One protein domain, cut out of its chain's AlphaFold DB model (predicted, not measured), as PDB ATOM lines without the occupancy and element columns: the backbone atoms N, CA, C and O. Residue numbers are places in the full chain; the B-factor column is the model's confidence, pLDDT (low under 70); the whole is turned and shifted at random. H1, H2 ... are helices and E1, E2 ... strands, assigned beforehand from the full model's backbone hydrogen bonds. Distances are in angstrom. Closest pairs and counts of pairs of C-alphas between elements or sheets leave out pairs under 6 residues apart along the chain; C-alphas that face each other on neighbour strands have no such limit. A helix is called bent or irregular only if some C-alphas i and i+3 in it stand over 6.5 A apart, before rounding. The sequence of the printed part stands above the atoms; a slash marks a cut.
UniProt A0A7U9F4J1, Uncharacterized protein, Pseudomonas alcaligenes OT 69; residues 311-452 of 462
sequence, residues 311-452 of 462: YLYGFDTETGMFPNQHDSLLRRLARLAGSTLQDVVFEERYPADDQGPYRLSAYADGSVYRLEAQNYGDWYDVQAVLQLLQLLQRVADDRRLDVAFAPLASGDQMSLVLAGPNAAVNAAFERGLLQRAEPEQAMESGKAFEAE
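AT A GLANCE: This is residues 311 to 452 of the 462 residues of an uncharacterized protein of Pseudomonas alcaligenes OT 69 (UniProt A0A7U9F4J1). Two small three-stranded sheets stand with two helices, H1 and H3, between them, and sheet, helix pair and sheet follow one another across a flat slab. H4 covers the other face of the sheet E1 E6 E5, while H5 begins near the start of E6 and runs away from it to one end of the longest axis. The printed part has 142 residues with five named helices and six named strands, in the order E1 H1 H2 E2 E3 E4 H3 E5 E6 H4 H5. The sheets, E1 E6 E5 and E2 E3 E4, are antiparallel throughout, and the class is mixed, helices and strands. The whole is compact, with a radius of gyration of the C-alphas of 15.2 A and spans of 44 by 40 by 17 A.

HOW THE PARTS SIT: E1, residues 312 to 316, is an edge strand of the first sheet; beside it lies the inner strand E6, residues 414 to 420, then the edge strand E5, residues 404 to 408. E1 and E6 are antiparallel at 158 degrees, with N 313 and O 417 within hydrogen-bond range at 3.1 A. E5 and E6 form a hairpin, antiparallel at 152 degrees, with N 406 and O 418 2.8 A apart. H1, residues 326 to 336, is on this sheet at a height of 9.2 A, over E6; the closest C-alphas of H1 and E6 are those of Leu 336 and Ala 419, 5.6 A apart. H2, residues 338 to 341, is close to H1 but not clearly touching, with the C-alphas of Ala 334 and Leu 341 5.6 A apart; it is on neither sheet and is irregular, only just, with C-alphas 338 and 341 7.0 A apart. E2, residues 345 to 349, E3, residues 358 to 364, and E4, residues 367 to 373, make the second sheet as a meander, each strand the antiparallel neighbour of the one before. E2 and E3 form a hairpin, with N 347 and O 361 2.9 A apart, and so do E3 and E4, with N 362 and O 369 2.9 A apart. H1 is on this sheet too, at a height of 9.5 A, along E2 at 16 degrees on the local plane; the closest C-alphas of the two are those of Asp 327 and Glu 347, 5.1 A apart. H3, residues 382 to 395, is on both sheets, on the same face as H1 in each. It is over E3 and E4 at a height of 9.0 A, and the C-alphas of Ala 373 and Ala 384, the closest of E4 and H3, are 5.3 A apart. H3 is 9.3 A over the first sheet, along E5 at 10 degrees on the local plane; the closest C-alphas of H3 and E5, those of Leu 386 and Phe 405, are 6.7 A apart. H1 and H3 touch, with residues 385 to 389 of H3 alone, at a steep tilt of 55 degrees, the same way; the closest C-alphas, of Leu 330 and Val 385, are 6.2 A apart. H4, residues 422 to 430, is on the first sheet, on the opposite face from H1 and H3, over E6 and E5 at a height of 9.4 A; the C-alphas of Ala 404 and Asn 422, the closest of E5 and H4, are 4.8 A apart. H5, residues 441 to 452, is on the first sheet too, over E6 at a height of 10.9 A, and the C-alphas of Ser 415 and Ala 442, the closest of E6 and H5, are 5.6 A apart. H4 and H5 are apart. In H3, H4 and H5 every O i to N i+4 pair is within hydrogen-bond range, in H1 6 of 7 are, and H2 is too short for such a pair.

IN THESE COORDINATES: E1 begins at C-alpha 312, at (-13.062, 19.115, -4.478). H1 is 15.8 A long, E3 19.5 A, E4 19.4 A, H3 20.3 A, E6 19.6 A and H5 16.6 A, each from first to last C-alpha. H3 begins at C-alpha 382, at (-22.244, 7.481, -5.003), and H5 ends at C-alpha 452, at (-8.345, -9.575, -11.461).

THE WHOLE: The two C-alphas farthest apart, those of Asp 398 and Glu 452, are 48.9 A apart. The printed part has no cut and no long link. The mean pLDDT of the printed part is 90.6, and residues 396 to 400 are under 70.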
ATOM      1  N   TYR A 311     -13.218  23.088  -2.974       96.62
ATOM      2  CA  TYR A 311     -14.198  22.771  -4.021       96.62
ATOM      3  C   TYR A 311     -14.251  21.277  -4.351       96.62
ATOM      4  O   TYR A 311     -15.273  20.825  -4.859       96.62
ATOM      5  N   LEU A 312     -13.183  20.520  -4.090       96.62
ATOM      6  CA  LEU A 312     -13.062  19.115  -4.478       96.62
ATOM      7  C   LEU A 312     -12.775  18.230  -3.265       96.62
ATOM      8  O   LEU A 312     -11.881  18.533  -2.474       96.62
ATOM      9  N   TYR A 313     -13.493  17.116  -3.157       96.19
ATOM     10  CA  TYR A 313     -13.213  16.068  -2.178       96.19
ATOM     11  C   TYR A 313     -12.964  14.738  -2.884       96.19
ATOM     12  O   TYR A 313     -13.771  14.326  -3.719       96.19
ATOM     13  N   GLY A 314     -11.843  14.103  -2.548       94.56
ATOM     14  CA  GLY A 314     -11.500  12.756  -2.981       94.56
ATOM     15  C   GLY A 314     -11.691  11.757  -1.848       94.56
ATOM     16  O   GLY A 314     -11.308  12.051  -0.717       94.56
ATOM     17  N   PHE A 315     -12.280  10.602  -2.143       94.06
ATOM     18  CA  PHE A 315     -12.516   9.528  -1.176       94.06
ATOM     19  C   PHE A 315     -12.471   8.160  -1.858       94.06
ATOM     20  O   PHE A 315     -12.773   8.058  -3.047       94.06
ATOM     21  N   ASP A 316     -12.105   7.121  -1.110       92.81
ATOM     22  CA  ASP A 316     -12.201   5.744  -1.596       92.81
ATOM     23  C   ASP A 316     -13.676   5.331  -1.676       92.81
ATOM     24  O   ASP A 316     -14.467   5.633  -0.776       92.81
ATOM     25  N   THR A 317     -14.064   4.693  -2.780       93.62
ATOM     26  CA  THR A 317     -15.430   4.182  -2.929       93.62
ATOM     27  C   THR A 317     -15.653   2.886  -2.159       93.62
ATOM     28  O   THR A 317     -16.803   2.599  -1.812       93.62
ATOM     29  N   GLU A 318     -14.581   2.158  -1.837       93.31
ATOM     30  CA  GLU A 318     -14.580   1.050  -0.889       93.31
ATOM     31  C   GLU A 318     -14.409   1.589   0.537       93.31
ATOM     32  O   GLU A 318     -13.459   2.297   0.868       93.31
ATOM     33  N   THR A 319     -15.342   1.249   1.417       89.50
ATOM     34  CA  THR A 319     -15.320   1.659   2.827       89.50
ATOM     35  C   THR A 319     -14.660   0.620   3.732       89.50
ATOM     36  O   THR A 319     -14.263   0.942   4.853       89.50
ATOM     37  N   GLY A 320     -14.577  -0.637   3.278       87.19
ATOM     38  CA  GLY A 320     -14.109  -1.780   4.068       87.19
ATOM     39  C   GLY A 320     -14.958  -2.067   5.315       87.19
ATOM     40  O   GLY A 320     -14.496  -2.735   6.247       87.19
ATOM     41  N   MET A 321     -16.178  -1.523   5.393       86.06
ATOM     42  CA  MET A 321     -17.057  -1.647   6.552       86.06
ATOM     43  C   MET A 321     -18.537  -1.708   6.169       86.06
ATOM     44  O   MET A 321     -18.933  -1.303   5.089       86.06
ATOM     45  N   PHE A 322     -19.361  -2.199   7.096       86.94
ATOM     46  CA  PHE A 322     -20.818  -2.119   7.035       86.94
ATOM     47  C   PHE A 322     -21.338  -1.684   8.417       86.94
ATOM     48  O   PHE A 322     -20.926  -2.287   9.418       86.94
ATOM     49  N   PRO A 323     -22.234  -0.684   8.517       91.38
ATOM     50  CA  PRO A 323     -22.739   0.176   7.437       91.38
ATOM     51  C   PRO A 323     -21.681   1.123   6.836       91.38
ATOM     52  O   PRO A 323     -20.683   1.426   7.485       91.38
ATOM     53  N   ASN A 324     -21.939   1.634   5.624       91.94
ATOM     54  CA  ASN A 324     -20.945   2.364   4.812       91.94
ATOM     55  C   ASN A 324     -20.825   3.847   5.203       91.94
ATOM     56  O   ASN A 324     -19.868   4.514   4.826       91.94
ATOM     57  N   GLN A 325     -21.781   4.381   5.975       94.00
ATOM     58  CA  GLN A 325     -21.807   5.783   6.417       94.00
ATOM     59  C   GLN A 325     -21.977   6.793   5.265       94.00
ATOM     60  O   GLN A 325     -21.308   7.828   5.204       94.00
ATOM     61  N   HIS A 326     -22.917   6.537   4.347       96.50
ATOM     62  CA  HIS A 326     -23.293   7.472   3.277       96.50
ATOM     63  C   HIS A 326     -23.685   8.850   3.829       96.50
ATOM     64  O   HIS A 326     -23.535   9.865   3.152       96.50
ATOM     65  N   ASP A 327     -24.201   8.916   5.058       96.44
ATOM     66  CA  ASP A 327     -24.557  10.168   5.713       96.44
ATOM     67  C   ASP A 327     -23.339  11.010   6.121       96.44
ATOM     68  O   ASP A 327     -23.430  12.240   6.074       96.44
ATOM     69  N   SER A 328     -22.202  10.388   6.449       95.31
ATOM     70  CA  SER A 328     -20.923  11.091   6.626       95.31
ATOM     71  C   SER A 328     -20.415  11.649   5.301       95.31
ATOM     72  O   SER A 328     -20.074  12.834   5.228       95.31
ATOM     73  N   LEU A 329     -20.476  10.860   4.221       96.19
ATOM     74  CA  LEU A 329     -20.127  11.335   2.879       96.19
ATOM     75  C   LEU A 329     -21.029  12.503   2.439       96.19
ATOM     76  O   LEU A 329     -20.535  13.541   1.996       96.19
ATOM     77  N   LEU A 330     -22.346  12.394   2.639       96.88
ATOM     78  CA  LEU A 330     -23.307  13.472   2.375       96.88
ATOM     79  C   LEU A 330     -22.957  14.752   3.138       96.88
ATOM     80  O   LEU A 330     -22.948  15.830   2.543       96.88
ATOM     81  N   ARG A 331     -22.639  14.652   4.438       95.12
ATOM     82  CA  ARG A 331     -22.209  15.804   5.249       95.12
ATOM     83  C   ARG A 331     -20.919  16.413   4.713       95.12
ATOM     84  O   ARG A 331     -20.831  17.638   4.623       95.12
ATOM     85  N   ARG A 332     -19.937  15.594   4.328       94.00
ATOM     86  CA  ARG A 332     -18.659  16.073   3.794       94.00
ATOM     87  C   ARG A 332     -18.836  16.814   2.473       94.00
ATOM     88  O   ARG A 332     -18.364  17.942   2.349       94.00
ATOM     89  N   LEU A 333     -19.580  16.239   1.533       95.25
ATOM     90  CA  LEU A 333     -19.876  16.886   0.256       95.25
ATOM     91  C   LEU A 333     -20.711  18.156   0.450       95.25
ATOM     92  O   LEU A 333     -20.409  19.187  -0.148       95.25
ATOM     93  N   ALA A 334     -21.702  18.137   1.341       93.25
ATOM     94  CA  ALA A 334     -22.512  19.312   1.642       93.25
ATOM     95  C   ALA A 334     -21.676  20.516   2.121       93.25
ATOM     96  O   ALA A 334     -22.006  21.649   1.771       93.25
ATOM     97  N   ARG A 335     -20.572  20.297   2.854       91.31
ATOM     98  CA  ARG A 335     -19.661  21.378   3.284       91.31
ATOM     99  C   ARG A 335     -18.921  22.046   2.131       91.31
ATOM    100  O   ARG A 335     -18.633  23.238   2.220       91.31
ATOM    101  N   LEU A 336     -18.646  21.327   1.041       92.19
ATOM    102  CA  LEU A 336     -18.003  21.913  -0.140       92.19
ATOM    103  C   LEU A 336     -18.877  23.012  -0.773       92.19
ATOM    104  O   LEU A 336     -18.349  23.962  -1.349       92.19
ATOM    105  N   ALA A 337     -20.204  22.925  -0.606       88.19
ATOM    106  CA  ALA A 337     -21.173  23.944  -1.021       88.19
ATOM    107  C   ALA A 337     -21.238  25.170  -0.076       88.19
ATOM    108  O   ALA A 337     -22.136  26.012  -0.206       88.19
ATOM    109  N   GLY A 338     -20.316  25.270   0.887       82.56
ATOM    110  CA  GLY A 338     -20.235  26.354   1.859       82.56
ATOM    111  C   GLY A 338     -21.393  26.343   2.859       82.56
ATOM    112  O   GLY A 338     -21.901  25.296   3.253       82.56
ATOM    113  N   SER A 339     -21.843  27.531   3.268       81.06
ATOM    114  CA  SER A 339     -22.901  27.690   4.277       81.06
ATOM    115  C   SER A 339     -24.277  27.196   3.823       81.06
ATOM    116  O   SER A 339     -25.201  27.087   4.623       81.06
ATOM    117  N   THR A 340     -24.464  26.912   2.535       80.12
ATOM    118  CA  THR A 340     -25.808  26.760   1.970       80.12
ATOM    119  C   THR A 340     -26.518  25.463   2.355       80.12
ATOM    120  O   THR A 340     -27.750  25.422   2.399       80.12
ATOM    121  N   LEU A 341     -25.759  24.421   2.697       87.88
ATOM    122  CA  LEU A 341     -26.275  23.151   3.215       87.88
ATOM    123  C   LEU A 341     -25.907  22.913   4.688       87.88
ATOM    124  O   LEU A 341     -26.144  21.826   5.202       87.88
ATOM    125  N   GLN A 342     -25.370  23.920   5.386       84.56
ATOM    126  CA  GLN A 342     -24.840  23.755   6.747       84.56
ATOM    127  C   GLN A 342     -25.899  23.316   7.777       84.56
ATOM    128  O   GLN A 342     -25.571  22.635   8.742       84.56
ATOM    129  N   ASP A 343     -27.163  23.692   7.560       87.62
ATOM    130  CA  ASP A 343     -28.279  23.376   8.464       87.62
ATOM    131  C   ASP A 343     -29.003  22.073   8.084       87.62
ATOM    132  O   ASP A 343     -29.981  21.692   8.731       87.62
ATOM    133  N   VAL A 344     -28.568  21.403   7.011       92.50
ATOM    134  CA  VAL A 344     -29.153  20.134   6.581       92.50
ATOM    135  C   VAL A 344     -28.551  19.001   7.398       92.50
ATOM    136  O   VAL A 344     -27.334  18.850   7.487       92.50
ATOM    137  N   VAL A 345     -29.415  18.164   7.965       95.44
ATOM    138  CA  VAL A 345     -28.986  16.988   8.721       95.44
ATOM    139  C   VAL A 345     -29.228  15.731   7.900       95.44
ATOM    140  O   VAL A 345     -30.360  15.451   7.512       95.44
ATOM    141  N   PHE A 346     -28.168  14.965   7.661       96.62
ATOM    142  CA  PHE A 346     -28.221  13.711   6.913       96.62
ATOM    143  C   PHE A 346     -28.241  12.502   7.847       96.62
ATOM    144  O   PHE A 346     -27.609  12.528   8.905       96.62
ATOM    145  N   GLU A 347     -28.945  11.454   7.435       95.94
ATOM    146  CA  GLU A 347     -29.043  10.176   8.138       95.94
ATOM    147  C   GLU A 347     -29.033   9.021   7.150       95.94
ATOM    148  O   GLU A 347     -29.757   9.041   6.152       95.94
ATOM    149  N   GLU A 348     -28.290   7.982   7.498       95.44
ATOM    150  CA  GLU A 348     -28.375   6.682   6.862       95.44
ATOM    151  C   GLU A 348     -29.160   5.729   7.768       95.44
ATOM    152  O   GLU A 348     -29.035   5.747   8.996       95.44
ATOM    153  N   ARG A 349     -29.986   4.879   7.159       93.56
ATOM    154  CA  ARG A 349     -30.449   3.645   7.790       93.56
ATOM    155  C   ARG A 349     -30.123   2.471   6.891       93.56
ATOM    156  O   ARG A 349     -30.665   2.385   5.791       93.56
ATOM    157  N   TYR A 350     -29.283   1.586   7.391       92.12
ATOM    158  CA  TYR A 350     -28.885   0.355   6.729       92.12
ATOM    159  C   TYR A 350     -29.928  -0.758   6.946       92.12
ATOM    160  O   TYR A 350     -30.737  -0.683   7.885       92.12
ATOM    161  N   PRO A 351     -29.988  -1.760   6.052       90.62
ATOM    162  CA  PRO A 351     -30.906  -2.888   6.188       90.62
ATOM    163  C   PRO A 351     -30.535  -3.770   7.390       90.62
ATOM    164  O   PRO A 351     -29.367  -3.928   7.721       90.62
ATOM    165  N   ALA A 352     -31.525  -4.387   8.040       86.31
ATOM    166  CA  ALA A 352     -31.278  -5.257   9.198       86.31
ATOM    167  C   ALA A 352     -30.737  -6.653   8.830       86.31
ATOM    168  O   ALA A 352     -30.321  -7.392   9.718       86.31
ATOM    169  N   ASP A 353     -30.830  -7.035   7.555       85.06
ATOM    170  CA  ASP A 353     -30.370  -8.315   7.012       85.06
ATOM    171  C   ASP A 353     -29.058  -8.193   6.226       85.06
ATOM    172  O   ASP A 353     -28.637  -9.162   5.602       85.06
ATOM    173  N   ASP A 354     -28.443  -7.009   6.233       85.62
ATOM    174  CA  ASP A 354     -27.219  -6.665   5.508       85.62
ATOM    175  C   ASP A 354     -27.306  -6.857   3.976       85.62
ATOM    176  O   ASP A 354     -26.287  -6.826   3.289       85.62
ATOM    177  N   GLN A 355     -28.509  -7.043   3.411       87.06
ATOM    178  CA  GLN A 355     -28.728  -7.311   1.977       87.06
ATOM    179  C   GLN A 355     -29.681  -6.309   1.308       87.06
ATOM    180  O   GLN A 355     -29.551  -6.043   0.114       87.06
ATOM    181  N   GLY A 356     -30.644  -5.745   2.045       89.75
ATOM    182  CA  GLY A 356     -31.576  -4.739   1.512       89.75
ATOM    183  C   GLY A 356     -30.919  -3.394   1.148       89.75
ATOM    184  O   GLY A 356     -29.751  -3.173   1.455       89.75
ATOM    185  N   PRO A 357     -31.648  -2.458   0.511       94.19
ATOM    186  CA  PRO A 357     -31.121  -1.124   0.236       94.19
ATOM    187  C   PRO A 357     -30.960  -0.306   1.523       94.19
ATOM    188  O   PRO A 357     -31.690  -0.485   2.506       94.19
ATOM    189  N   TYR A 358     -30.049   0.661   1.484       95.19
ATOM    190  CA  TYR A 358     -29.970   1.714   2.486       95.19
ATOM    191  C   TYR A 358     -31.080   2.735   2.243       95.19
ATOM    192  O   TYR A 358     -31.485   2.996   1.111       95.19
ATOM    193  N   ARG A 359     -31.541   3.390   3.306       95.62
ATOM    194  CA  ARG A 359     -32.400   4.571   3.204       95.62
ATOM    195  C   ARG A 359     -31.628   5.809   3.620       95.62
ATOM    196  O   ARG A 359     -31.341   5.988   4.803       95.62
ATOM    197  N   LEU A 360     -31.392   6.696   2.662       97.12
ATOM    198  CA  LEU A 360     -30.776   7.995   2.902       97.12
ATOM    199  C   LEU A 360     -31.867   9.020   3.198       97.12
ATOM    200  O   LEU A 360     -32.897   9.066   2.521       97.12
ATOM    201  N   SER A 361     -31.670   9.823   4.237       96.00
ATOM    202  CA  SER A 361     -32.587  10.894   4.626       96.00
ATOM    203  C   SER A 361     -31.843  12.214   4.783       96.00
ATOM    204  O   SER A 361     -30.760  12.249   5.359       96.00
ATOM    205  N   ALA A 362     -32.455  13.306   4.335       95.44
ATOM    206  CA  ALA A 362     -32.024  14.666   4.628       95.44
ATOM    207  C   ALA A 362     -33.161  15.432   5.308       95.44
ATOM    208  O   ALA A 362     -34.264  15.518   4.772       95.44
ATOM    209  N   TYR A 363     -32.896  15.985   6.485       94.38
ATOM    210  CA  TYR A 363     -33.805  16.856   7.219       94.38
ATOM    211  C   TYR A 363     -33.437  18.307   6.920       94.38
ATOM    212  O   TYR A 363     -32.345  18.754   7.269       94.38
ATOM    213  N   ALA A 364     -34.345  19.032   6.269       90.94
ATOM    214  CA  ALA A 364     -34.155  20.429   5.897       90.94
ATOM    215  C   ALA A 364     -35.505  21.152   5.849       90.94
ATOM    216  O   ALA A 364     -36.493  20.605   5.356       90.94
ATOM    217  N   ASP A 365     -35.539  22.384   6.358       87.31
ATOM    218  CA  ASP A 365     -36.670  23.310   6.210       87.31
ATOM    219  C   ASP A 365     -38.021  22.695   6.653       87.31
ATOM    220  O   ASP A 365     -39.043  22.776   5.974       87.31
ATOM    221  N   GLY A 366     -38.008  21.991   7.796       90.19
ATOM    222  CA  GLY A 366     -39.190  21.330   8.375       90.19
ATOM    223  C   GLY A 366     -39.714  20.126   7.580       90.19
ATOM    224  O   GLY A 366     -40.819  19.643   7.840       90.19
ATOM    225  N   SER A 367     -38.944  19.652   6.603       92.31
ATOM    226  CA  SER A 367     -39.238  18.476   5.791       92.31
ATOM    227  C   SER A 367     -38.140  17.426   5.941       92.31
ATOM    228  O   SER A 367     -36.993  17.732   6.268       92.31
ATOM    229  N   VAL A 368     -38.490  16.179   5.645       94.62
ATOM    230  CA  VAL A 368     -37.527  15.109   5.395       94.62
ATOM    231  C   VAL A 368     -37.647  14.647   3.950       94.62
ATOM    232  O   VAL A 368     -38.745  14.402   3.440       94.62
ATOM    233  N   TYR A 369     -36.494  14.549   3.305       93.62
ATOM    234  CA  TYR A 369     -36.310  14.057   1.950       93.62
ATOM    235  C   TYR A 369     -35.677  12.684   2.027       93.62
ATOM    236  O   TYR A 369     -34.710  12.517   2.770       93.62
ATOM    237  N   ARG A 370     -36.211  11.704   1.300       94.25
ATOM    238  CA  ARG A 370     -35.669  10.343   1.313       94.25
ATOM    239  C   ARG A 370     -35.511   9.766  -0.072       94.25
ATOM    240  O   ARG A 370     -36.336  10.032  -0.944       94.25
ATOM    241  N   LEU A 371     -34.501   8.920  -0.189       94.31
ATOM    242  CA  LEU A 371     -34.289   8.004  -1.297       94.31
ATOM    243  C   LEU A 371     -33.720   6.683  -0.770       94.31
ATOM    244  O   LEU A 371     -33.240   6.605   0.367       94.31
ATOM    245  N   GLU A 372     -33.750   5.674  -1.625       95.81
ATOM    246  CA  GLU A 372     -33.034   4.423  -1.414       95.81
ATOM    247  C   GLU A 372     -31.687   4.473  -2.137       95.81
ATOM    248  O   GLU A 372     -31.612   4.940  -3.276       95.81
ATOM    249  N   ALA A 373     -30.649   4.015  -1.446       95.81
ATOM    250  CA  ALA A 373     -29.332   3.736  -1.998       95.81
ATOM    251  C   ALA A 373     -29.177   2.218  -2.117       95.81
ATOM    252  O   ALA A 373     -29.562   1.470  -1.211       95.81
ATOM    253  N   GLN A 374     -28.650   1.764  -3.247       95.25
ATOM    254  CA  GLN A 374     -28.348   0.363  -3.474       95.25
ATOM    255  C   GLN A 374     -27.302  -0.118  -2.472       95.25
ATOM    256  O   GLN A 374     -26.455   0.636  -2.000       95.25
ATOM    257  N   ASN A 375     -27.393  -1.395  -2.122       94.69
ATOM    258  CA  ASN A 375     -26.410  -2.031  -1.268       94.69
ATOM    259  C   ASN A 375     -25.389  -2.752  -2.142       94.69
ATOM    260  O   ASN A 375     -25.673  -3.798  -2.725       94.69
ATOM    261  N   TYR A 376     -24.205  -2.157  -2.231       93.88
ATOM    262  CA  TYR A 376     -23.081  -2.676  -2.996       93.88
ATOM    263  C   TYR A 376     -22.048  -3.405  -2.127       93.88
ATOM    264  O   TYR A 376     -20.913  -3.585  -2.575       93.88
ATOM    265  N   GLY A 377     -22.447  -3.844  -0.928       93.06
ATOM    266  CA  GLY A 377     -21.557  -4.374   0.099       93.06
ATOM    267  C   GLY A 377     -20.928  -3.233   0.883       93.06
ATOM    268  O   GLY A 377     -21.614  -2.296   1.274       93.06
ATOM    269  N   ASP A 378     -19.617  -3.282   1.050       92.00
ATOM    270  CA  ASP A 378     -18.789  -2.246   1.664       92.00
ATOM    271  C   ASP A 378     -18.458  -1.078   0.718       92.00
ATOM    272  O   ASP A 378     -17.542  -0.312   0.994       92.00
ATOM    273  N   TRP A 379     -19.216  -0.888  -0.366       94.69
ATOM    274  CA  TRP A 379     -19.019   0.191  -1.342       94.69
ATOM    275  C   TRP A 379     -20.133   1.235  -1.273       94.69
ATOM    276  O   TRP A 379     -21.308   0.897  -1.100       94.69
ATOM    277  N   TYR A 380     -19.792   2.509  -1.444       96.00
ATOM    278  CA  TYR A 380     -20.792   3.574  -1.553       96.00
ATOM    279  C   TYR A 380     -21.653   3.444  -2.821       96.00
ATOM    280  O   TYR A 380     -21.130   3.196  -3.901       96.00
ATOM    281  N   ASP A 381     -22.954   3.733  -2.715       96.56
ATOM    282  CA  ASP A 381     -23.783   4.162  -3.852       96.56
ATOM    283  C   ASP A 381     -23.622   5.684  -4.016       96.56
ATOM    284  O   ASP A 381     -24.336   6.505  -3.416       96.56
ATOM    285  N   VAL A 382     -22.599   6.072  -4.784       96.12
ATOM    286  CA  VAL A 382     -22.244   7.481  -5.003       96.12
ATOM    287  C   VAL A 382     -23.342   8.186  -5.796       96.12
ATOM    288  O   VAL A 382     -23.649   9.354  -5.528       96.12
ATOM    289  N   GLN A 383     -23.989   7.495  -6.735       95.75
ATOM    290  CA  GLN A 383     -25.109   8.042  -7.486       95.75
ATOM    291  C   GLN A 383     -26.247   8.490  -6.560       95.75
ATOM    292  O   GLN A 383     -26.726   9.621  -6.694       95.75
ATOM    293  N   ALA A 384     -26.664   7.659  -5.607       95.94
ATOM    294  CA  ALA A 384     -27.714   7.983  -4.645       95.94
ATOM    295  C   ALA A 384     -27.343   9.201  -3.776       95.94
ATOM    296  O   ALA A 384     -28.155  10.116  -3.583       95.94
ATOM    297  N   VAL A 385     -26.094   9.269  -3.307       96.56
ATOM    298  CA  VAL A 385     -25.568  10.418  -2.550       96.56
ATOM    299  C   VAL A 385     -25.695  11.714  -3.354       96.56
ATOM    300  O   VAL A 385     -26.263  12.701  -2.872       96.56
ATOM    301  N   LEU A 386     -25.233  11.712  -4.606       95.19
ATOM    302  CA  LEU A 386     -25.303  12.885  -5.479       95.19
ATOM    303  C   LEU A 386     -26.749  13.259  -5.826       95.19
ATOM    304  O   LEU A 386     -27.088  14.444  -5.845       95.19
ATOM    305  N   GLN A 387     -27.623  12.274  -6.045       93.50
ATOM    306  CA  GLN A 387     -29.046  12.505  -6.296       93.50
ATOM    307  C   GLN A 387     -29.738  13.193  -5.114       93.50
ATOM    308  O   GLN A 387     -30.536  14.107  -5.337       93.50
ATOM    309  N   LEU A 388     -29.421  12.820  -3.866       93.62
ATOM    310  CA  LEU A 388     -29.974  13.495  -2.686       93.62
ATOM    311  C   LEU A 388     -29.536  14.955  -2.605       93.62
ATOM    312  O   LEU A 388     -30.357  15.841  -2.362       93.62
ATOM    313  N   LEU A 389     -28.248  15.220  -2.821       92.31
ATOM    314  CA  LEU A 389     -27.712  16.580  -2.785       92.31
ATOM    315  C   LEU A 389     -28.339  17.444  -3.884       92.31
ATOM    316  O   LEU A 389     -28.807  18.547  -3.610       92.31
ATOM    317  N   GLN A 390     -28.427  16.923  -5.109       87.38
ATOM    318  CA  GLN A 390     -29.077  17.605  -6.232       87.38
ATOM    319  C   GLN A 390     -30.576  17.818  -6.002       87.38
ATOM    320  O   GLN A 390     -31.130  18.833  -6.427       87.38
ATOM    321  N   LEU A 391     -31.257  16.891  -5.327       85.44
ATOM    322  CA  LEU A 391     -32.650  17.079  -4.943       85.44
ATOM    323  C   LEU A 391     -32.792  18.298  -4.036       85.44
ATOM    324  O   LEU A 391     -33.601  19.171  -4.345       85.44
ATOM    325  N   LEU A 392     -31.998  18.375  -2.963       85.88
ATOM    326  CA  LEU A 392     -32.037  19.481  -2.001       85.88
ATOM    327  C   LEU A 392     -31.837  20.845  -2.675       85.88
ATOM    328  O   LEU A 392     -32.453  21.821  -2.259       85.88
ATOM    329  N   GLN A 393     -31.066  20.904  -3.765       78.75
ATOM    330  CA  GLN A 393     -30.917  22.111  -4.590       78.75
ATOM    331  C   GLN A 393     -32.206  22.572  -5.263       78.75
ATOM    332  O   GLN A 393     -32.431  23.773  -5.397       78.75
ATOM    333  N   ARG A 394     -33.048  21.631  -5.695       74.19
ATOM    334  CA  ARG A 394     -34.254  21.920  -6.481       74.19
ATOM    335  C   ARG A 394     -35.483  22.195  -5.624       74.19
ATOM    336  O   ARG A 394     -36.372  22.908  -6.074       74.19
ATOM    337  N   VAL A 395     -35.567  21.577  -4.446       70.06
ATOM    338  CA  VAL A 395     -36.805  21.522  -3.643       70.06
ATOM    339  C   VAL A 395     -36.763  22.337  -2.360       70.06
ATOM    340  O   VAL A 395     -37.806  22.523  -1.737       70.06
ATOM    341  N   ALA A 396     -35.588  22.799  -1.937       63.50
ATOM    342  CA  ALA A 396     -35.501  23.746  -0.843       63.50
ATOM    343  C   ALA A 396     -35.951  25.114  -1.372       63.50
ATOM    344  O   ALA A 396     -35.167  25.854  -1.968       63.50
ATOM    345  N   ASP A 397     -37.247  25.384  -1.200       55.25
ATOM    346  CA  ASP A 397     -38.005  26.493  -1.794       55.25
ATOM    347  C   ASP A 397     -37.325  27.874  -1.593       55.25
ATOM    348  O   ASP A 397     -37.431  28.744  -2.459       55.25
ATOM    349  N   ASP A 398     -36.527  28.032  -0.528       57.28
ATOM    350  CA  ASP A 398     -35.793  29.265  -0.198       57.28
ATOM    351  C   ASP A 398     -34.282  29.227  -0.504       57.28
ATOM    352  O   ASP A 398     -33.624  30.269  -0.469       57.28
ATOM    353  N   ARG A 399     -33.691  28.062  -0.812       63.34
ATOM    354  CA  ARG A 399     -32.220  27.928  -0.867       63.34
ATOM    355  C   ARG A 399     -31.598  28.234  -2.227       63.34
ATOM    356  O   ARG A 399     -30.384  28.400  -2.244       63.34
ATOM    357  N   ARG A 400     -32.386  28.311  -3.322       63.84
ATOM    358  CA  ARG A 400     -31.951  28.554  -4.729       63.84
ATOM    359  C   ARG A 400     -30.458  28.261  -4.933       63.84
ATOM    360  O   ARG A 400     -29.656  29.166  -5.162       63.84
ATOM    361  N   LEU A 401     -30.102  26.992  -4.756       72.00
ATOM    362  CA  LEU A 401     -28.711  26.570  -4.688       72.00
ATOM    363  C   LEU A 401     -28.098  26.632  -6.085       72.00
ATOM    364  O   LEU A 401     -28.348  25.755  -6.909       72.00
ATOM    365  N   ASP A 402     -27.273  27.646  -6.346       84.69
ATOM    366  CA  ASP A 402     -26.419  27.677  -7.533       84.69
ATOM    367  C   ASP A 402     -25.104  26.935  -7.264       84.69
ATOM    368  O   ASP A 402     -24.024  27.518  -7.242       84.69
ATOM    369  N   VAL A 403     -25.209  25.633  -6.994       89.50
ATOM    370  CA  VAL A 403     -24.064  24.734  -6.817       89.50
ATOM    371  C   VAL A 403     -24.307  23.480  -7.652       89.50
ATOM    372  O   VAL A 403     -25.396  22.925  -7.613       89.50
ATOM    373  N   ALA A 404     -23.310  23.011  -8.391       91.94
ATOM    374  CA  ALA A 404     -23.291  21.700  -9.025       91.94
ATOM    375  C   ALA A 404     -22.462  20.744  -8.170       91.94
ATOM    376  O   ALA A 404     -21.380  21.131  -7.743       91.94
ATOM    377  N   PHE A 405     -22.930  19.506  -7.987       94.75
ATOM    378  CA  PHE A 405     -22.092  18.389  -7.544       94.75
ATOM    379  C   PHE A 405     -21.771  17.514  -8.754       94.75
ATOM    380  O   PHE A 405     -22.695  16.967  -9.365       94.75
ATOM    381  N   ALA A 406     -20.496  17.418  -9.122       95.44
ATOM    382  CA  ALA A 406     -20.050  16.730 -10.327       95.44
ATOM    383  C   ALA A 406     -18.906  15.749 -10.015       95.44
ATOM    384  O   ALA A 406     -17.873  16.187  -9.509       95.44
ATOM    385  N   PRO A 407     -19.063  14.452 -10.326       95.62
ATOM    386  CA  PRO A 407     -17.969  13.495 -10.237       95.62
ATOM    387  C   PRO A 407     -16.941  13.745 -11.350       95.62
ATOM    388  O   PRO A 407     -17.301  14.055 -12.495       95.62
ATOM    389  N   LEU A 408     -15.662  13.614 -11.006       95.06
ATOM    390  CA  LEU A 408     -14.520  13.728 -11.908       95.06
ATOM    391  C   LEU A 408     -13.845  12.368 -12.089       95.06
ATOM    392  O   LEU A 408     -13.929  11.504 -11.218       95.06
ATOM    393  N   ALA A 409     -13.165  12.190 -13.219       86.94
ATOM    394  CA  ALA A 409     -12.373  10.991 -13.464       86.94
ATOM    395  C   ALA A 409     -11.118  10.981 -12.574       86.94
ATOM    396  O   ALA A 409     -10.370  11.955 -12.556       86.94
ATOM    397  N   SER A 410     -10.884   9.879 -11.862       83.75
ATOM    398  CA  SER A 410      -9.692   9.637 -11.029       83.75
ATOM    399  C   SER A 410      -8.690   8.684 -11.688       83.75
ATOM    400  O   SER A 410      -7.486   8.837 -11.519       83.75
ATOM    401  N   GLY A 411      -9.189   7.722 -12.473       78.31
ATOM    402  CA  GLY A 411      -8.388   6.657 -13.082       78.31
ATOM    403  C   GLY A 411      -8.187   5.422 -12.194       78.31
ATOM    404  O   GLY A 411      -7.521   4.487 -12.632       78.31
ATOM    405  N   ASP A 412      -8.770   5.396 -10.993       82.94
ATOM    406  CA  ASP A 412      -8.697   4.296 -10.025       82.94
ATOM    407  C   ASP A 412     -10.003   4.170  -9.200       82.94
ATOM    408  O   ASP A 412     -11.062   4.639  -9.624       82.94
ATOM    409  N   GLN A 413      -9.948   3.501  -8.040       85.31
ATOM    410  CA  GLN A 413     -11.097   3.309  -7.142       85.31
ATOM    411  C   GLN A 413     -11.484   4.547  -6.316       85.31
ATOM    412  O   GLN A 413     -12.523   4.545  -5.646       85.31
ATOM    413  N   MET A 414     -10.692   5.620  -6.370       91.19
ATOM    414  CA  MET A 414     -11.014   6.880  -5.709       91.19
ATOM    415  C   MET A 414     -12.104   7.603  -6.491       91.19
ATOM    416  O   MET A 414     -12.026   7.748  -7.707       91.19
ATOM    417  N   SER A 415     -13.113   8.133  -5.811       93.50
ATOM    418  CA  SER A 415     -14.052   9.083  -6.403       93.50
ATOM    419  C   SER A 415     -13.630  10.506  -6.066       93.50
ATOM    420  O   SER A 415     -13.278  10.812  -4.928       93.50
ATOM    421  N   LEU A 416     -13.682  11.389  -7.061       96.06
ATOM    422  CA  LEU A 416     -13.450  12.821  -6.910       96.06
ATOM    423  C   LEU A 416     -14.770  13.550  -7.154       96.06
ATOM    424  O   LEU A 416     -15.310  13.488  -8.255       96.06
ATOM    425  N   VAL A 417     -15.298  14.266  -6.160       97.50
ATOM    426  CA  VAL A 417     -16.548  15.028  -6.308       97.50
ATOM    427  C   VAL A 417     -16.287  16.516  -6.143       97.50
ATOM    428  O   VAL A 417     -15.890  16.994  -5.078       97.50
ATOM    429  N   LEU A 418     -16.547  17.256  -7.219       96.81
ATOM    430  CA  LEU A 418     -16.489  18.709  -7.276       96.81
ATOM    431  C   LEU A 418     -17.823  19.298  -6.820       96.81
ATOM    432  O   LEU A 418     -18.870  18.885  -7.315       96.81
ATOM    433  N   ALA A 419     -17.793  20.313  -5.958       95.19
ATOM    434  CA  ALA A 419     -18.960  21.114  -5.610       95.19
ATOM    435  C   ALA A 419     -18.685  22.611  -5.768       95.19
ATOM    436  O   ALA A 419     -18.025  23.206  -4.925       95.19
ATOM    437  N   GLY A 420     -19.209  23.248  -6.817       93.69
ATOM    438  CA  GLY A 420     -18.991  24.677  -7.090       93.69
ATOM    439  C   GLY A 420     -20.121  25.314  -7.902       93.69
ATOM    440  O   GLY A 420     -21.070  24.614  -8.241       93.69
ATOM    441  N   PRO A 421     -20.056  26.621  -8.224       93.62
ATOM    442  CA  PRO A 421     -21.122  27.301  -8.965       93.62
ATOM    443  C   PRO A 421     -21.445  26.599 -10.288       93.62
ATOM    444  O   PRO A 421     -20.515  26.235 -11.010       93.62
ATOM    445  N   ASN A 422     -22.728  26.425 -10.643       92.69
ATOM    446  CA  ASN A 422     -23.089  25.633 -11.834       92.69
ATOM    447  C   ASN A 422     -22.418  26.176 -13.101       92.69
ATOM    448  O   ASN A 422     -21.883  25.408 -13.900       92.69
ATOM    449  N   ALA A 423     -22.418  27.501 -13.272       95.19
ATOM    450  CA  ALA A 423     -21.790  28.149 -14.420       95.19
ATOM    451  C   ALA A 423     -20.274  27.888 -14.481       95.19
ATOM    452  O   ALA A 423     -19.751  27.591 -15.552       95.19
ATOM    453  N   ALA A 424     -19.589  27.939 -13.333       96.94
ATOM    454  CA  ALA A 424     -18.151  27.698 -13.241       96.94
ATOM    455  C   ALA A 424     -17.799  26.244 -13.576       96.94
ATOM    456  O   ALA A 424     -16.896  25.985 -14.371       96.94
ATOM    457  N   VAL A 425     -18.555  25.302 -13.006       96.56
ATOM    458  CA  VAL A 425     -18.385  23.862 -13.228       96.56
ATOM    459  C   VAL A 425     -18.614  23.504 -14.697       96.56
ATOM    460  O   VAL A 425     -17.781  22.832 -15.301       96.56
ATOM    461  N   ASN A 426     -19.694  23.998 -15.309       96.69
ATOM    462  CA  ASN A 426     -19.969  23.747 -16.724       96.69
ATOM    463  C   ASN A 426     -18.885  24.346 -17.630       96.69
ATOM    464  O   ASN A 426     -18.375  23.652 -18.506       96.69
ATOM    465  N   ALA A 427     -18.468  25.590 -17.375       97.56
ATOM    466  CA  ALA A 427     -17.426  26.237 -18.162       97.56
ATOM    467  C   ALA A 427     -16.061  25.532 -18.043       97.56
ATOM    468  O   ALA A 427     -15.304  25.499 -19.013       97.56
ATOM    469  N   ALA A 428     -15.738  24.943 -16.885       97.44
ATOM    470  CA  ALA A 428     -14.521  24.150 -16.715       97.44
ATOM    471  C   ALA A 428     -14.532  22.878 -17.580       97.44
ATOM    472  O   ALA A 428     -13.531  22.578 -18.233       97.44
ATOM    473  N   PHE A 429     -15.670  22.178 -17.653       96.94
ATOM    474  CA  PHE A 429     -15.830  21.017 -18.535       96.94
ATOM    475  C   PHE A 429     -15.792  21.399 -20.018       96.94
ATOM    476  O   PHE A 429     -15.092  20.760 -20.798       96.94
ATOM    477  N   GLU A 430     -16.492  22.464 -20.419       96.81
ATOM    478  CA  GLU A 430     -16.516  22.936 -21.812       96.81
ATOM    479  C   GLU A 430     -15.127  23.338 -22.326       96.81
ATOM    480  O   GLU A 430     -14.824  23.168 -23.507       96.81
ATOM    481  N   ARG A 431     -14.264  23.847 -21.439       96.06
ATOM    482  CA  ARG A 431     -12.873  24.202 -21.755       96.06
ATOM    483  C   ARG A 431     -11.900  23.023 -21.687       96.06
ATOM    484  O   ARG A 431     -10.721  23.219 -21.966       96.06
ATOM    485  N   GLY A 432     -12.363  21.830 -21.306       95.00
ATOM    486  CA  GLY A 432     -11.511  20.653 -21.116       95.00
ATOM    487  C   GLY A 432     -10.519  20.796 -19.960       95.00
ATOM    488  O   GLY A 432      -9.488  20.134 -19.962       95.00
ATOM    489  N   LEU A 433     -10.802  21.681 -18.995       95.06
ATOM    490  CA  LEU A 433      -9.973  21.847 -17.798       95.06
ATOM    491  C   LEU A 433     -10.192  20.728 -16.789       95.06
ATOM    492  O   LEU A 433      -9.307  20.458 -15.992       95.06
ATOM    493  N   LEU A 434     -11.379  20.127 -16.806       95.69
ATOM    494  CA  LEU A 434     -11.763  19.002 -15.967       95.69
ATOM    495  C   LEU A 434     -12.434  17.949 -16.842       95.69
ATOM    496  O   LEU A 434     -13.068  18.285 -17.849       95.69
ATOM    497  N   GLN A 435     -12.360  16.691 -16.421       93.62
ATOM    498  CA  GLN A 435     -13.045  15.583 -17.076       93.62
ATOM    499  C   GLN A 435     -14.154  15.037 -16.180       93.62
ATOM    500  O   GLN A 435     -13.922  14.661 -15.033       93.62
ATOM    501  N   ARG A 436     -15.377  14.988 -16.715       94.00
ATOM    502  CA  ARG A 436     -16.529  14.403 -16.024       94.00
ATOM    503  C   ARG A 436     -16.436  12.877 -16.034       94.00
ATOM    504  O   ARG A 436     -16.067  12.301 -17.056       94.00
ATOM    505  N   ALA A 437     -16.827  12.262 -14.925       93.06
ATOM    506  CA  ALA A 437     -17.015  10.820 -14.797       93.06
ATOM    507  C   ALA A 437     -18.496  10.466 -14.616       93.06
ATOM    508  O   ALA A 437     -19.325  11.334 -14.333       93.06
ATOM    509  N   GLU A 438     -18.819   9.182 -14.748       93.44
ATOM    510  CA  GLU A 438     -20.069   8.644 -14.209       93.44
ATOM    511  C   GLU A 438     -19.895   8.366 -12.704       93.44
ATOM    512  O   GLU A 438     -18.807   7.950 -12.300       93.44
ATOM    513  N   PRO A 439     -20.923   8.574 -11.854       92.31
ATOM    514  CA  PRO A 439     -20.799   8.400 -10.401       92.31
ATOM    515  C   PRO A 439     -20.260   7.029  -9.967       92.31
ATOM    516  O   PRO A 439     -19.488   6.957  -9.014       92.31
ATOM    517  N   GLU A 440     -20.634   5.969 -10.686       92.06
ATOM    518  CA  GLU A 440     -20.288   4.582 -10.351       92.06
ATOM    519  C   GLU A 440     -18.954   4.113 -10.950       92.06
ATOM    520  O   GLU A 440     -18.467   3.036 -10.613       92.06
ATOM    521  N   GLN A 441     -18.318   4.922 -11.806       91.19
ATOM    522  CA  GLN A 441     -17.121   4.517 -12.549       91.19
ATOM    523  C   GLN A 441     -15.964   4.081 -11.631       91.19
ATOM    524  O   GLN A 441     -15.256   3.124 -11.946       91.19
ATOM    525  N   ALA A 442     -15.765   4.779 -10.509       90.50
ATOM    526  CA  ALA A 442     -14.700   4.474  -9.553       90.50
ATOM    527  C   ALA A 442     -14.940   3.125  -8.848       90.50
ATOM    528  O   ALA A 442     -14.047   2.279  -8.831       90.50
ATOM    529  N   MET A 443     -16.169   2.872  -8.381       93.06
ATOM    530  CA  MET A 443     -16.548   1.584  -7.785       93.06
ATOM    531  C   MET A 443     -16.377   0.439  -8.790       93.06
ATOM    532  O   MET A 443     -15.815  -0.605  -8.460       93.06
ATOM    533  N   GLU A 444     -16.864   0.612 -10.022       92.44
ATOM    534  CA  GLU A 444     -16.742  -0.409 -11.068       92.44
ATOM    535  C   GLU A 444     -15.273  -0.733 -11.376       92.44
ATOM    536  O   GLU A 444     -14.919  -1.905 -11.529       92.44
ATOM    537  N   SER A 445     -14.413   0.290 -11.414       88.69
ATOM    538  CA  SER A 445     -12.975   0.133 -11.648       88.69
ATOM    539  C   SER A 445     -12.285  -0.604 -10.494       88.69
ATOM    540  O   SER A 445     -11.513  -1.530 -10.744       88.69
ATOM    541  N   GLY A 446     -12.605  -0.254  -9.242       86.81
ATOM    542  CA  GLY A 446     -12.088  -0.935  -8.049       86.81
ATOM    543  C   GLY A 446     -12.482  -2.413  -8.006       86.81
ATOM    544  O   GLY A 446     -11.619  -3.290  -7.969       86.81
ATOM    545  N   LYS A 447     -13.776  -2.716  -8.162       89.31
ATOM    546  CA  LYS A 447     -14.281  -4.103  -8.197       89.31
ATOM    547  C   LYS A 447     -13.675  -4.934  -9.328       89.31
ATOM    548  O   LYS A 447     -13.423  -6.129  -9.157       89.31
ATOM    549  N   ALA A 448     -13.444  -4.327 -10.493       87.81
ATOM    550  CA  ALA A 448     -12.775  -5.001 -11.600       87.81
ATOM    551  C   ALA A 448     -11.326  -5.372 -11.239       87.81
ATOM    552  O   ALA A 448     -10.913  -6.510 -11.475       87.81
ATOM    553  N   PHE A 449     -10.585  -4.455 -10.610       86.19
ATOM    554  CA  PHE A 449      -9.218  -4.706 -10.150       86.19
ATOM    555  C   PHE A 449      -9.154  -5.831  -9.104       86.19
ATOM    556  O   PHE A 449      -8.349  -6.755  -9.236       86.19
ATOM    557  N   GLU A 450     -10.042  -5.826  -8.105       86.19
ATOM    558  CA  GLU A 450     -10.118  -6.905  -7.111       86.19
ATOM    559  C   GLU A 450     -10.384  -8.271  -7.751       86.19
ATOM    560  O   GLU A 450      -9.734  -9.269  -7.419       86.19
ATOM    561  N   ALA A 451     -11.314  -8.326  -8.709       86.75
ATOM    562  CA  ALA A 451     -11.625  -9.550  -9.433       86.75
ATOM    563  C   ALA A 451     -10.402 -10.083 -10.198       86.75
ATOM    564  O   ALA A 451     -10.156 -11.295 -10.199       86.75
ATOM    565  N   GLU A 452      -9.603  -9.202 -10.807       84.25
ATOM    566  CA  GLU A 452      -8.345  -9.575 -11.461       84.25
ATOM    567  C   GLU A 452      -7.318 -10.135 -10.465       84.25
ATOM    568  O   GLU A 452      -6.724 -11.189 -10.728       84.25
TER     569      GLU A 452